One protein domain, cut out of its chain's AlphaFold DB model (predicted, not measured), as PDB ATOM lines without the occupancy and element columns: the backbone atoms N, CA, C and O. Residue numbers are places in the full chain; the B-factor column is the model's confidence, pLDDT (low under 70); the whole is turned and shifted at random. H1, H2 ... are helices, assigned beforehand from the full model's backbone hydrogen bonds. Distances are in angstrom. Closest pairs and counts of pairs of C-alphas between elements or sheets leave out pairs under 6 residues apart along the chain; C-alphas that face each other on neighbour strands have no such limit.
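Overview. This is residues 406 to 494 of the 494 residues of a protein of Coleophoma cylindrospora (UniProt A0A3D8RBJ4). With little regular structure, this is an elongated model: the long helix H2 runs lengthwise, short H3 packs on its first part, short H1 is near its last end, and the long loop 417 to 452 arcs from the H1 end to the H3 end. The printed part has 89 residues, with H1, H2 and H3 in chain order holding 34; the class is all helix, with no named strand. It is only just loose, close to compact, with a radius of gyration of the C-alphas of 14.9 A and spans of 46 by 28 by 19 A.

Along the chain. H2, residues 453 to 469, is 24.1 A long and begins at C-alpha 453 (207.912, 149.583, 151.120). H1 is residues 408 to 416, 12.3 A. H3, residues 485 to 492, 11.3 A, ends at C-alpha 492 (196.727, 151.598, 150.361).

Arrangement. H2 touches H3 with residues 453 to 460 alone; the closest C-alphas, of Ala 456 and Trp 491, are 5.8 A apart. They run the same way at a steep tilt of 46 degrees. H1 and H2 are close but not clearly touching, with closest C-alphas, of Tyr 414 and Arg 469, at 7.2 A. H1 and H3 are apart. In H1, H2 and H3 every O i to N i+4 pair is within hydrogen-bond range.

Size, cuts and confidence. The farthest C-alphas, of His 427 and Pro 446, are 47.1 A apart. Both links are long, the printed part has no cut, and no printed residue is under 70 in pLDDT.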
ATOM      1  N   ILE A 406     188.395 132.951 171.000       94.00
ATOM      2  CA  ILE A 406     188.121 131.837 170.072       94.00
ATOM      3  C   ILE A 406     189.156 131.683 168.945       94.00
ATOM      4  O   ILE A 406     189.383 130.575 168.470       94.00
ATOM      5  N   LEU A 407     189.807 132.778 168.539       94.75
ATOM      6  CA  LEU A 407     190.834 132.774 167.495       94.75
ATOM      7  C   LEU A 407     192.233 132.438 168.028       94.75
ATOM      8  O   LEU A 407     193.109 132.101 167.235       94.75
ATOM      9  N   ALA A 408     192.468 132.514 169.343       94.25
ATOM     10  CA  ALA A 408     193.806 132.377 169.919       94.25
ATOM     11  C   ALA A 408     194.487 131.035 169.586       94.25
ATOM     12  O   ALA A 408     195.639 131.074 169.157       94.25
ATOM     13  N   PRO A 409     193.814 129.865 169.664       93.31
ATOM     14  CA  PRO A 409     194.439 128.596 169.281       93.31
ATOM     15  C   PRO A 409     194.862 128.545 167.805       93.31
ATOM     16  O   PRO A 409     195.937 128.051 167.479       93.31
ATOM     17  N   ALA A 410     194.026 129.065 166.900       94.56
ATOM     18  CA  ALA A 410     194.325 129.072 165.468       94.56
ATOM     19  C   ALA A 410     195.443 130.071 165.123       94.56
ATOM     20  O   ALA A 410     196.275 129.791 164.260       94.56
ATOM     21  N   LEU A 411     195.487 131.210 165.822       94.94
ATOM     22  CA  LEU A 411     196.557 132.199 165.702       94.94
ATOM     23  C   LEU A 411     197.900 131.665 166.215       94.94
ATOM     24  O   LEU A 411     198.905 131.896 165.552       94.94
ATOM     25  N   GLU A 412     197.921 130.913 167.319       94.88
ATOM     26  CA  GLU A 412     199.127 130.233 167.821       94.88
ATOM     27  C   GLU A 412     199.672 129.241 166.780       94.88
ATOM     28  O   GLU A 412     200.841 129.293 166.403       94.88
ATOM     29  N   MET A 413     198.807 128.381 166.227       94.44
ATOM     30  CA  MET A 413     199.208 127.426 165.184       94.44
ATOM     31  C   MET A 413     199.727 128.122 163.921       94.44
ATOM     32  O   MET A 413     200.686 127.661 163.296       94.44
ATOM     33  N   TYR A 414     199.106 129.240 163.534       95.50
ATOM     34  CA  TYR A 414     199.593 130.054 162.429       95.50
ATOM     35  C   TYR A 414     200.962 130.669 162.743       95.50
ATOM     36  O   TYR A 414     201.869 130.551 161.918       95.50
ATOM     37  N   ALA A 415     201.129 131.258 163.929       94.56
ATOM     38  CA  ALA A 415     202.375 131.857 164.392       94.56
ATOM     39  C   ALA A 415     203.537 130.857 164.349       94.56
ATOM     40  O   ALA A 415     204.563 131.155 163.742       94.56
ATOM     41  N   LEU A 416     203.348 129.649 164.884       95.38
ATOM     42  CA  LEU A 416     204.361 128.587 164.871       95.38
ATOM     43  C   LEU A 416     204.742 128.136 163.456       95.38
ATOM     44  O   LEU A 416     205.859 127.686 163.225       95.38
ATOM     45  N   SER A 417     203.845 128.301 162.483       94.94
ATOM     46  CA  SER A 417     204.133 127.970 161.084       94.94
ATOM     47  C   SER A 417     204.943 129.034 160.333       94.94
ATOM     48  O   SER A 417     205.335 128.796 159.191       94.94
ATOM     49  N   LEU A 418     205.160 130.216 160.924       92.88
ATOM     50  CA  LEU A 418     205.889 131.304 160.266       92.88
ATOM     51  C   LEU A 418     207.394 131.028 160.192       92.88
ATOM     52  O   LEU A 418     208.040 131.459 159.234       92.88
ATOM     53  N   HIS A 419     207.955 130.366 161.207       92.31
ATOM     54  CA  HIS A 419     209.377 130.043 161.283       92.31
ATOM     55  C   HIS A 419     209.661 129.011 162.386       92.31
ATOM     56  O   HIS A 419     209.158 129.154 163.496       92.31
ATOM     57  N   ASP A 420     210.566 128.062 162.130       92.94
ATOM     58  CA  ASP A 420     210.921 126.979 163.070       92.94
ATOM     59  C   ASP A 420     211.552 127.464 164.390       92.94
ATOM     60  O   ASP A 420     211.657 126.711 165.352       92.94
ATOM     61  N   SER A 421     212.006 128.721 164.442       93.75
ATOM     62  CA  SER A 421     212.590 129.320 165.653       93.75
ATOM     63  C   SER A 421     211.561 129.937 166.602       93.75
ATOM     64  O   SER A 421     211.965 130.561 167.581       93.75
ATOM     65  N   ILE A 422     210.271 129.910 166.264       93.88
ATOM     66  CA  ILE A 422     209.223 130.432 167.140       93.88
ATOM     67  C   ILE A 422     208.901 129.343 168.156       93.88
ATOM     68  O   ILE A 422     208.483 128.246 167.795       93.88
ATOM     69  N   GLU A 423     209.126 129.652 169.427       93.19
ATOM     70  CA  GLU A 423     208.788 128.751 170.521       93.19
ATOM     71  C   GLU A 423     207.278 128.801 170.799       93.19
ATOM     72  O   GLU A 423     206.689 129.885 170.733       93.19
ATOM     73  N   PRO A 424     206.644 127.660 171.123       95.12
ATOM     74  CA  PRO A 424     205.256 127.632 171.570       95.12
ATOM     75  C   PRO A 424     205.023 128.522 172.790       95.12
ATOM     76  O   PRO A 424     205.810 128.512 173.740       95.12
ATOM     77  N   SER A 425     203.897 129.231 172.789       94.81
ATOM     78  CA  SER A 425     203.392 129.936 173.963       94.81
ATOM     79  C   SER A 425     203.144 128.957 175.120       94.81
ATOM     80  O   SER A 425     202.857 127.771 174.919       94.81
ATOM     81  N   LEU A 426     203.208 129.449 176.363       93.25
ATOM     82  CA  LEU A 426     202.812 128.659 177.535       93.25
ATOM     83  C   LEU A 426     201.372 128.140 177.405       93.25
ATOM     84  O   LEU A 426     200.536 128.714 176.705       93.25
ATOM     85  N   HIS A 427     201.054 127.063 178.130       89.88
ATOM     86  CA  HIS A 427     199.698 126.516 178.135       89.88
ATOM     87  C   HIS A 427     198.667 127.607 178.471       89.88
ATOM     88  O   HIS A 427     198.823 128.337 179.452       89.88
ATOM     89  N   ALA A 428     197.620 127.712 177.645       89.00
ATOM     90  CA  ALA A 428     196.576 128.737 177.732       89.00
ATOM     91  C   ALA A 428     197.076 130.197 177.633       89.00
ATOM     92  O   ALA A 428     196.435 131.097 178.171       89.00
ATOM     93  N   HIS A 429     198.194 130.433 176.936       94.25
ATOM     94  CA  HIS A 429     198.707 131.761 176.593       94.25
ATOM     95  C   HIS A 429     198.823 131.929 175.073       94.25
ATOM     96  O   HIS A 429     198.849 130.954 174.325       94.25
ATOM     97  N   LEU A 430     198.901 133.181 174.627       95.12
ATOM     98  CA  LEU A 430     199.298 133.554 173.274       95.12
ATOM     99  C   LEU A 430     200.259 134.743 173.364       95.12
ATOM    100  O   LEU A 430     199.849 135.855 173.709       95.12
ATOM    101  N   TRP A 431     201.535 134.504 173.069       94.25
ATOM    102  CA  TRP A 431     202.560 135.543 173.082       94.25
ATOM    103  C   TRP A 431     202.647 136.299 171.750       94.25
ATOM    104  O   TRP A 431     202.428 135.733 170.677       94.25
ATOM    105  N   PRO A 432     202.984 137.602 171.783       92.81
ATOM    106  CA  PRO A 432     203.179 138.382 170.571       92.81
ATOM    107  C   PRO A 432     204.420 137.916 169.794       92.81
ATOM    108  O   PRO A 432     205.500 137.741 170.358       92.81
ATOM    109  N   VAL A 433     204.289 137.804 168.470       91.88
ATOM    110  CA  VAL A 433     205.402 137.464 167.570       91.88
ATOM    111  C   VAL A 433     206.068 138.731 167.046       91.88
ATOM    112  O   VAL A 433     205.420 139.598 166.457       91.88
ATOM    113  N   HIS A 434     207.390 138.820 167.189       91.88
ATOM    114  CA  HIS A 434     208.188 139.897 166.609       91.88
ATOM    115  C   HIS A 434     208.926 139.428 165.348       91.88
ATOM    116  O   HIS A 434     209.790 138.553 165.404       91.88
ATOM    117  N   ILE A 435     208.623 140.050 164.203       90.50
ATOM    118  CA  ILE A 435     209.231 139.714 162.909       90.50
ATOM    119  C   ILE A 435     210.251 140.783 162.510       90.50
ATOM    120  O   ILE A 435     209.905 141.925 162.204       90.50
ATOM    121  N   ASN A 436     211.525 140.396 162.441       91.50
ATOM    122  CA  ASN A 436     212.609 141.284 162.026       91.50
ATOM    123  C   ASN A 436     212.859 141.217 160.504       91.50
ATOM    124  O   ASN A 436     213.452 140.264 159.997       91.50
ATOM    125  N   ILE A 437     212.476 142.269 159.770       90.31
ATOM    126  CA  ILE A 437     212.663 142.374 158.310       90.31
ATOM    127  C   ILE A 437     214.027 143.006 157.983       90.31
ATOM    128  O   ILE A 437     214.141 144.199 157.660       90.31
ATOM    129  N   ARG A 438     215.080 142.182 158.044       89.12
ATOM    130  CA  ARG A 438     216.467 142.597 157.771       89.12
ATOM    131  C   ARG A 438     216.661 143.099 156.334       89.12
ATOM    132  O   ARG A 438     216.039 142.622 155.385       89.12
ATOM    133  N   GLY A 439     217.558 144.075 156.170       88.50
ATOM    134  CA  GLY A 439     217.906 144.645 154.862       88.50
ATOM    135  C   GLY A 439     216.778 145.444 154.196       88.50
ATOM    136  O   GLY A 439     216.813 145.667 152.986       88.50
ATOM    137  N   SER A 440     215.755 145.846 154.953       92.06
ATOM    138  CA  SER A 440     214.766 146.822 154.500       92.06
ATOM    139  C   SER A 440     215.297 148.252 154.675       92.06
ATOM    140  O   SER A 440     216.219 148.490 155.456       92.06
ATOM    141  N   ARG A 441     214.762 149.205 153.907       91.75
ATOM    142  CA  ARG A 441     215.175 150.614 153.961       91.75
ATOM    143  C   ARG A 441     213.971 151.494 154.246       91.75
ATOM    144  O   ARG A 441     212.911 151.308 153.650       91.75
ATOM    145  N   CYS A 442     214.172 152.446 155.147       93.88
ATOM    146  CA  CYS A 442     213.241 153.530 155.387       93.88
ATOM    147  C   CYS A 442     213.549 154.674 154.418       93.88
ATOM    148  O   CYS A 442     214.716 155.014 154.224       93.88
ATOM    149  N   VAL A 443     212.515 155.267 153.840       93.75
ATOM    150  CA  VAL A 443     212.599 156.465 153.003       93.75
ATOM    151  C   VAL A 443     211.715 157.555 153.593       93.75
ATOM    152  O   VAL A 443     210.732 157.254 154.272       93.75
ATOM    153  N   THR A 444     212.079 158.811 153.355       94.94
ATOM    154  CA  THR A 444     211.216 159.958 153.652       94.94
ATOM    155  C   THR A 444     210.370 160.237 152.418       94.94
ATOM    156  O   THR A 444     210.921 160.365 151.323       94.94
ATOM    157  N   GLY A 445     209.051 160.255 152.578       85.06
ATOM    158  CA  GLY A 445     208.123 160.528 151.489       85.06
ATOM    159  C   GLY A 445     207.787 162.018 151.351       85.06
ATOM    160  O   GLY A 445     208.380 162.868 152.020       85.06
ATOM    161  N   PRO A 446     206.839 162.359 150.463       78.56
ATOM    162  CA  PRO A 446     206.506 163.743 150.122       78.56
ATOM    163  C   PRO A 446     205.804 164.503 151.251       78.56
ATOM    164  O   PRO A 446     205.719 165.724 151.189       78.56
ATOM    165  N   THR A 447     205.297 163.810 152.278       84.75
ATOM    166  CA  THR A 447     204.671 164.450 153.447       84.75
ATOM    167  C   THR A 447     205.666 164.730 154.573       84.75
ATOM    168  O   THR A 447     205.255 165.016 155.693       84.75
ATOM    169  N   GLU A 448     206.968 164.579 154.294       88.31
ATOM    170  CA  GLU A 448     208.058 164.581 155.279       88.31
ATOM    171  C   GLU A 448     207.940 163.462 156.335       88.31
ATOM    172  O   GLU A 448     208.701 163.406 157.304       88.31
ATOM    173  N   SER A 449     207.014 162.519 156.132       93.50
ATOM    174  CA  SER A 449     206.862 161.320 156.946       93.50
ATOM    175  C   SER A 449     207.745 160.183 156.421       93.50
ATOM    176  O   SER A 449     208.465 160.312 155.431       93.50
ATOM    177  N   LYS A 450     207.744 159.051 157.127       95.12
ATOM    178  CA  LYS A 450     208.607 157.902 156.830       95.12
ATOM    179  C   LYS A 450     207.804 156.717 156.304       95.12
ATOM    180  O   LYS A 450     206.694 156.458 156.759       95.12
ATOM    181  N   SER A 451     208.385 155.955 155.385       94.94
ATOM    182  CA  SER A 451     207.823 154.685 154.923       94.94
ATOM    183  C   SER A 451     208.908 153.656 154.619       94.94
ATOM    184  O   SER A 451     210.082 153.971 154.429       94.94
ATOM    185  N   ASN A 452     208.521 152.387 154.588       95.06
ATOM    186  CA  ASN A 452     209.371 151.261 154.245       95.06
ATOM    187  C   ASN A 452     208.560 150.274 153.395       95.06
ATOM    188  O   ASN A 452     207.857 149.400 153.907       95.06
ATOM    189  N   GLY A 453     208.695 150.379 152.071       92.56
ATOM    190  CA  GLY A 453     207.912 149.583 151.120       92.56
ATOM    191  C   GLY A 453     208.155 148.067 151.185       92.56
ATOM    192  O   GLY A 453     207.314 147.289 150.736       92.56
ATOM    193  N   ARG A 454     209.286 147.603 151.741       92.75
ATOM    194  CA  ARG A 454     209.512 146.163 151.968       92.75
ATOM    195  C   ARG A 454     208.706 145.672 153.165       92.75
ATOM    196  O   ARG A 454     208.077 144.624 153.061       92.75
ATOM    197  N   SER A 455     208.689 146.444 154.251       93.62
ATOM    198  CA  SER A 455     207.830 146.151 155.401       93.62
ATOM    199  C   SER A 455     206.351 146.194 155.018       93.62
ATOM    200  O   SER A 455     205.639 145.249 155.320       93.62
ATOM    201  N   ALA A 456     205.921 147.197 154.241       93.75
ATOM    202  CA  ALA A 456     204.536 147.331 153.797       93.75
ATOM    203  C   ALA A 456     204.052 146.100 153.016       93.75
ATOM    204  O   ALA A 456     203.047 145.494 153.377       93.75
ATOM    205  N   ARG A 457     204.824 145.662 152.010       93.62
ATOM    206  CA  ARG A 457     204.518 144.447 151.235       93.62
ATOM    207  C   ARG A 457     204.484 143.187 152.089       93.62
ATOM    208  O   ARG A 457     203.622 142.339 151.881       93.62
ATOM    209  N   TYR A 458     205.414 143.057 153.033       93.81
ATOM    210  CA  TYR A 458     205.442 141.903 153.925       93.81
ATOM    211  C   TYR A 458     204.220 141.882 154.853       93.81
ATOM    212  O   TYR A 458     203.576 140.846 154.960       93.81
ATOM    213  N   THR A 459     203.851 143.020 155.448       94.25
ATOM    214  CA  THR A 459     202.656 143.152 156.295       94.25
ATOM    215  C   THR A 459     201.383 142.774 155.540       94.25
ATOM    216  O   THR A 459     200.620 141.947 156.029       94.25
ATOM    217  N   ILE A 460     201.168 143.304 154.329       94.50
ATOM    218  CA  ILE A 460     199.979 142.967 153.528       94.50
ATOM    219  C   ILE A 460     199.963 141.486 153.144       94.50
ATOM    220  O   ILE A 460     198.922 140.837 153.229       94.50
ATOM    221  N   ARG A 461     201.117 140.913 152.773       93.81
ATOM    222  CA  ARG A 461     201.222 139.472 152.507       93.81
ATOM    223  C   ARG A 461     200.854 138.645 153.741       93.81
ATOM    224  O   ARG A 461     200.074 137.710 153.602       93.81
ATOM    225  N   LEU A 462     201.388 139.000 154.910       94.31
ATOM    226  CA  LEU A 462     201.111 138.321 156.176       94.31
ATOM    227  C   LEU A 462     199.611 138.350 156.494       94.31
ATOM    228  O   LEU A 462     199.023 137.311 156.753       94.31
ATOM    229  N   VAL A 463     198.973 139.518 156.376       94.94
ATOM    230  CA  VAL A 463     197.530 139.678 156.615       94.94
ATOM    231  C   VAL A 463     196.693 138.842 155.638       94.94
ATOM    232  O   VAL A 463     195.782 138.134 156.062       94.94
ATOM    233  N   ARG A 464     197.014 138.855 154.337       94.56
ATOM    234  CA  ARG A 464     196.309 138.034 153.330       94.56
ATOM    235  C   ARG A 464     196.452 136.538 153.597       94.56
ATOM    236  O   ARG A 464     195.501 135.778 153.426       94.56
ATOM    237  N   GLU A 465     197.642 136.119 154.006       95.62
ATOM    238  CA  GLU A 465     197.916 134.735 154.364       95.62
ATOM    239  C   GLU A 465     197.162 134.327 155.639       95.62
ATOM    240  O   GLU A 465     196.517 133.279 155.642       95.62
ATOM    241  N   MET A 466     197.161 135.173 156.676       95.75
ATOM    242  CA  MET A 466     196.375 134.977 157.900       95.75
ATOM    243  C   MET A 466     194.891 134.777 157.593       95.75
ATOM    244  O   MET A 466     194.316 133.786 158.027       95.75
ATOM    245  N   LEU A 467     194.288 135.662 156.794       96.44
ATOM    246  CA  LEU A 467     192.870 135.579 156.411       96.44
ATOM    247  C   LEU A 467     192.517 134.290 155.651       96.44
ATOM    248  O   LEU A 467     191.365 133.872 155.647       96.44
ATOM    249  N   THR A 468     193.498 133.662 155.000       95.38
ATOM    250  CA  THR A 468     193.302 132.408 154.259       95.38
ATOM    251  C   THR A 468     193.528 131.177 155.142       95.38
ATOM    252  O   THR A 468     192.879 130.152 154.952       95.38
ATOM    253  N   ARG A 469     194.480 131.244 156.082       95.62
ATOM    254  CA  ARG A 469     194.949 130.083 156.862       95.62
ATOM    255  C   ARG A 469     194.335 129.984 158.258       95.62
ATOM    256  O   ARG A 469     194.297 128.888 158.811       95.62
ATOM    257  N   VAL A 470     193.873 131.091 158.833       96.12
ATOM    258  CA  VAL A 470     193.285 131.130 160.178       96.12
ATOM    259  C   VAL A 470     191.771 131.026 160.050       96.12
ATOM    260  O   VAL A 470     191.090 131.982 159.682       96.12
ATOM    261  N   ALA A 471     191.234 129.843 160.345       91.75
ATOM    262  CA  ALA A 471     189.797 129.607 160.285       91.75
ATOM    263  C   ALA A 471     189.038 130.556 161.234       91.75
ATOM    264  O   ALA A 471     189.390 130.688 162.404       91.75
ATOM    265  N   GLY A 472     187.983 131.195 160.721       92.88
ATOM    266  CA  GLY A 472     187.133 132.115 161.483       92.88
ATOM    267  C   GLY A 472     187.663 133.546 161.612       92.88
ATOM    268  O   GLY A 472     186.935 134.389 162.119       92.88
ATOM    269  N   LEU A 473     188.881 133.837 161.139       96.00
ATOM    270  CA  LEU A 473     189.418 135.196 161.105       96.00
ATOM    271  C   LEU A 473     188.820 135.981 159.930       96.00
ATOM    272  O   LEU A 473     188.867 135.528 158.786       96.00
ATOM    273  N   SER A 474     188.302 137.176 160.200       95.38
ATOM    274  CA  SER A 474     187.780 138.099 159.190       95.38
ATOM    275  C   SER A 474     188.628 139.370 159.076       95.38
ATOM    276  O   SER A 474     189.540 139.608 159.867       95.38
ATOM    277  N   GLN A 475     188.345 140.202 158.068       93.19
ATOM    278  CA  GLN A 475     189.026 141.495 157.913       93.19
ATOM    279  C   GLN A 475     188.725 142.445 159.079       93.19
ATOM    280  O   GLN A 475     189.615 143.182 159.494       93.19
ATOM    281  N   ASP A 476     187.516 142.375 159.640       92.88
ATOM    282  CA  ASP A 476     187.081 143.222 160.756       92.88
ATOM    283  C   ASP A 476     187.816 142.891 162.070       92.88
ATOM    284  O   ASP A 476     187.859 143.713 162.987       92.88
ATOM    285  N   ASP A 477     188.449 141.714 162.150       93.44
ATOM    286  CA  ASP A 477     189.252 141.277 163.296       93.44
ATOM    287  C   ASP A 477     190.710 141.777 163.243       93.44
ATOM    288  O   ASP A 477     191.476 141.563 164.187       93.44
ATOM    289  N   ILE A 478     191.127 142.425 162.146       93.88
ATOM    290  CA  ILE A 478     192.517 142.834 161.912       93.88
ATOM    291  C   ILE A 478     192.629 144.355 161.847       93.88
ATOM    292  O   ILE A 478     191.978 145.026 161.054       93.88
ATOM    293  N   VAL A 479     193.569 144.899 162.622       93.19
ATOM    294  CA  VAL A 479     193.966 146.307 162.542       93.19
ATOM    295  C   VAL A 479     195.471 146.392 162.320       93.19
ATOM    296  O   VAL A 479     196.252 145.778 163.046       93.19
ATOM    297  N   ILE A 480     195.888 147.182 161.328       92.62
ATOM    298  CA  ILE A 480     197.298 147.469 161.050       92.62
ATOM    299  C   ILE A 480     197.599 148.896 161.515       92.62
ATOM    300  O   ILE A 480     196.937 149.844 161.098       92.62
ATOM    301  N   ILE A 481     198.602 149.055 162.380       93.81
ATOM    302  CA  ILE A 481     198.936 150.339 163.009       93.81
ATOM    303  C   ILE A 481     200.360 150.749 162.626       93.81
ATOM    304  O   ILE A 481     201.287 149.941 162.662       93.81
ATOM    305  N   THR A 482     200.544 152.020 162.267       93.62
ATOM    306  CA  THR A 482     201.854 152.654 162.050       93.62
ATOM    307  C   THR A 482     201.836 154.074 162.608       93.62
ATOM    308  O   THR A 482     200.834 154.769 162.443       93.62
ATOM    309  N   PRO A 483     202.935 154.552 163.218       91.69
ATOM    310  CA  PRO A 483     203.044 155.949 163.630       91.69
ATOM    311  C   PRO A 483     203.315 156.898 162.450       91.69
ATOM    312  O   PRO A 483     203.283 158.114 162.623       91.69
ATOM    313  N   TYR A 484     203.617 156.374 161.255       93.00
ATOM    314  CA  TYR A 484     204.007 157.181 160.099       93.00
ATOM    315  C   TYR A 484     202.924 157.234 159.025       93.00
ATOM    316  O   TYR A 484     202.523 156.205 158.478       93.00
ATOM    317  N   ARG A 485     202.525 158.456 158.659       90.62
ATOM    318  CA  ARG A 485     201.515 158.727 157.630       90.62
ATOM    319  C   ARG A 485     201.873 158.101 156.281       90.62
ATOM    320  O   ARG A 485     201.038 157.422 155.690       90.62
ATOM    321  N   ASP A 486     203.118 158.264 155.829       93.19
ATOM    322  CA  ASP A 486     203.554 157.730 154.529       93.19
ATOM    323  C   ASP A 486     203.609 156.195 154.509       93.19
ATOM    324  O   ASP A 486     203.439 155.587 153.454       93.19
ATOM    325  N   GLN A 487     203.795 155.544 155.662       94.56
ATOM    326  CA  GLN A 487     203.675 154.089 155.767       94.56
ATOM    327  C   GLN A 487     202.218 153.630 155.623       94.56
ATOM    328  O   GLN A 487     201.972 152.619 154.973       94.56
ATOM    329  N   GLY A 488     201.262 154.377 156.187       90.50
ATOM    330  CA  GLY A 488     199.833 154.102 156.015       90.50
ATOM    331  C   GLY A 488     199.408 154.214 154.550       90.50
ATOM    332  O   GLY A 488     198.765 153.313 154.019       90.50
ATOM    333  N   LEU A 489     199.866 155.267 153.864       87.31
ATOM    334  CA  LEU A 489     199.657 155.429 152.421       87.31
ATOM    335  C   LEU A 489     200.287 154.278 151.625       87.31
ATOM    336  O   LEU A 489     199.655 153.739 150.721       87.31
ATOM    337  N   ALA A 490     201.496 153.839 151.986       87.44
ATOM    338  CA  ALA A 490     202.165 152.730 151.307       87.44
ATOM    339  C   ALA A 490     201.367 151.412 151.336       87.44
ATOM    340  O   ALA A 490     201.528 150.607 150.423       87.44
ATOM    341  N   TRP A 491     200.517 151.184 152.342       86.69
ATOM    342  CA  TRP A 491     199.617 150.026 152.378       86.69
ATOM    343  C   TRP A 491     198.430 150.164 151.430       86.69
ATOM    344  O   TRP A 491     198.035 149.174 150.839       86.69
ATOM    345  N   THR A 492     197.890 151.372 151.244       80.69
ATOM    346  CA  THR A 492     196.727 151.598 150.361       80.69
ATOM    347  C   THR A 492     197.023 151.395 148.874       80.69
ATOM    348  O   THR A 492     196.103 151.213 148.084       80.69
ATOM    349  N   TYR A 493     198.300 151.414 148.485       74.06
ATOM    350  CA  TYR A 493     198.739 151.177 147.107       74.06
ATOM    351  C   TYR A 493     199.064 149.700 146.798       74.06
ATOM    352  O   TYR A 493     199.522 149.409 145.691       74.06
ATOM    353  N   LEU A 494     198.897 148.787 147.764       72.69
ATOM    354  CA  LEU A 494     199.245 147.360 147.688       72.69
ATOM    355  C   LEU A 494     198.018 146.479 147.910       72.69
ATOM    356  O   LEU A 494     197.989 145.385 147.297       72.69
TER     357      LEU A 494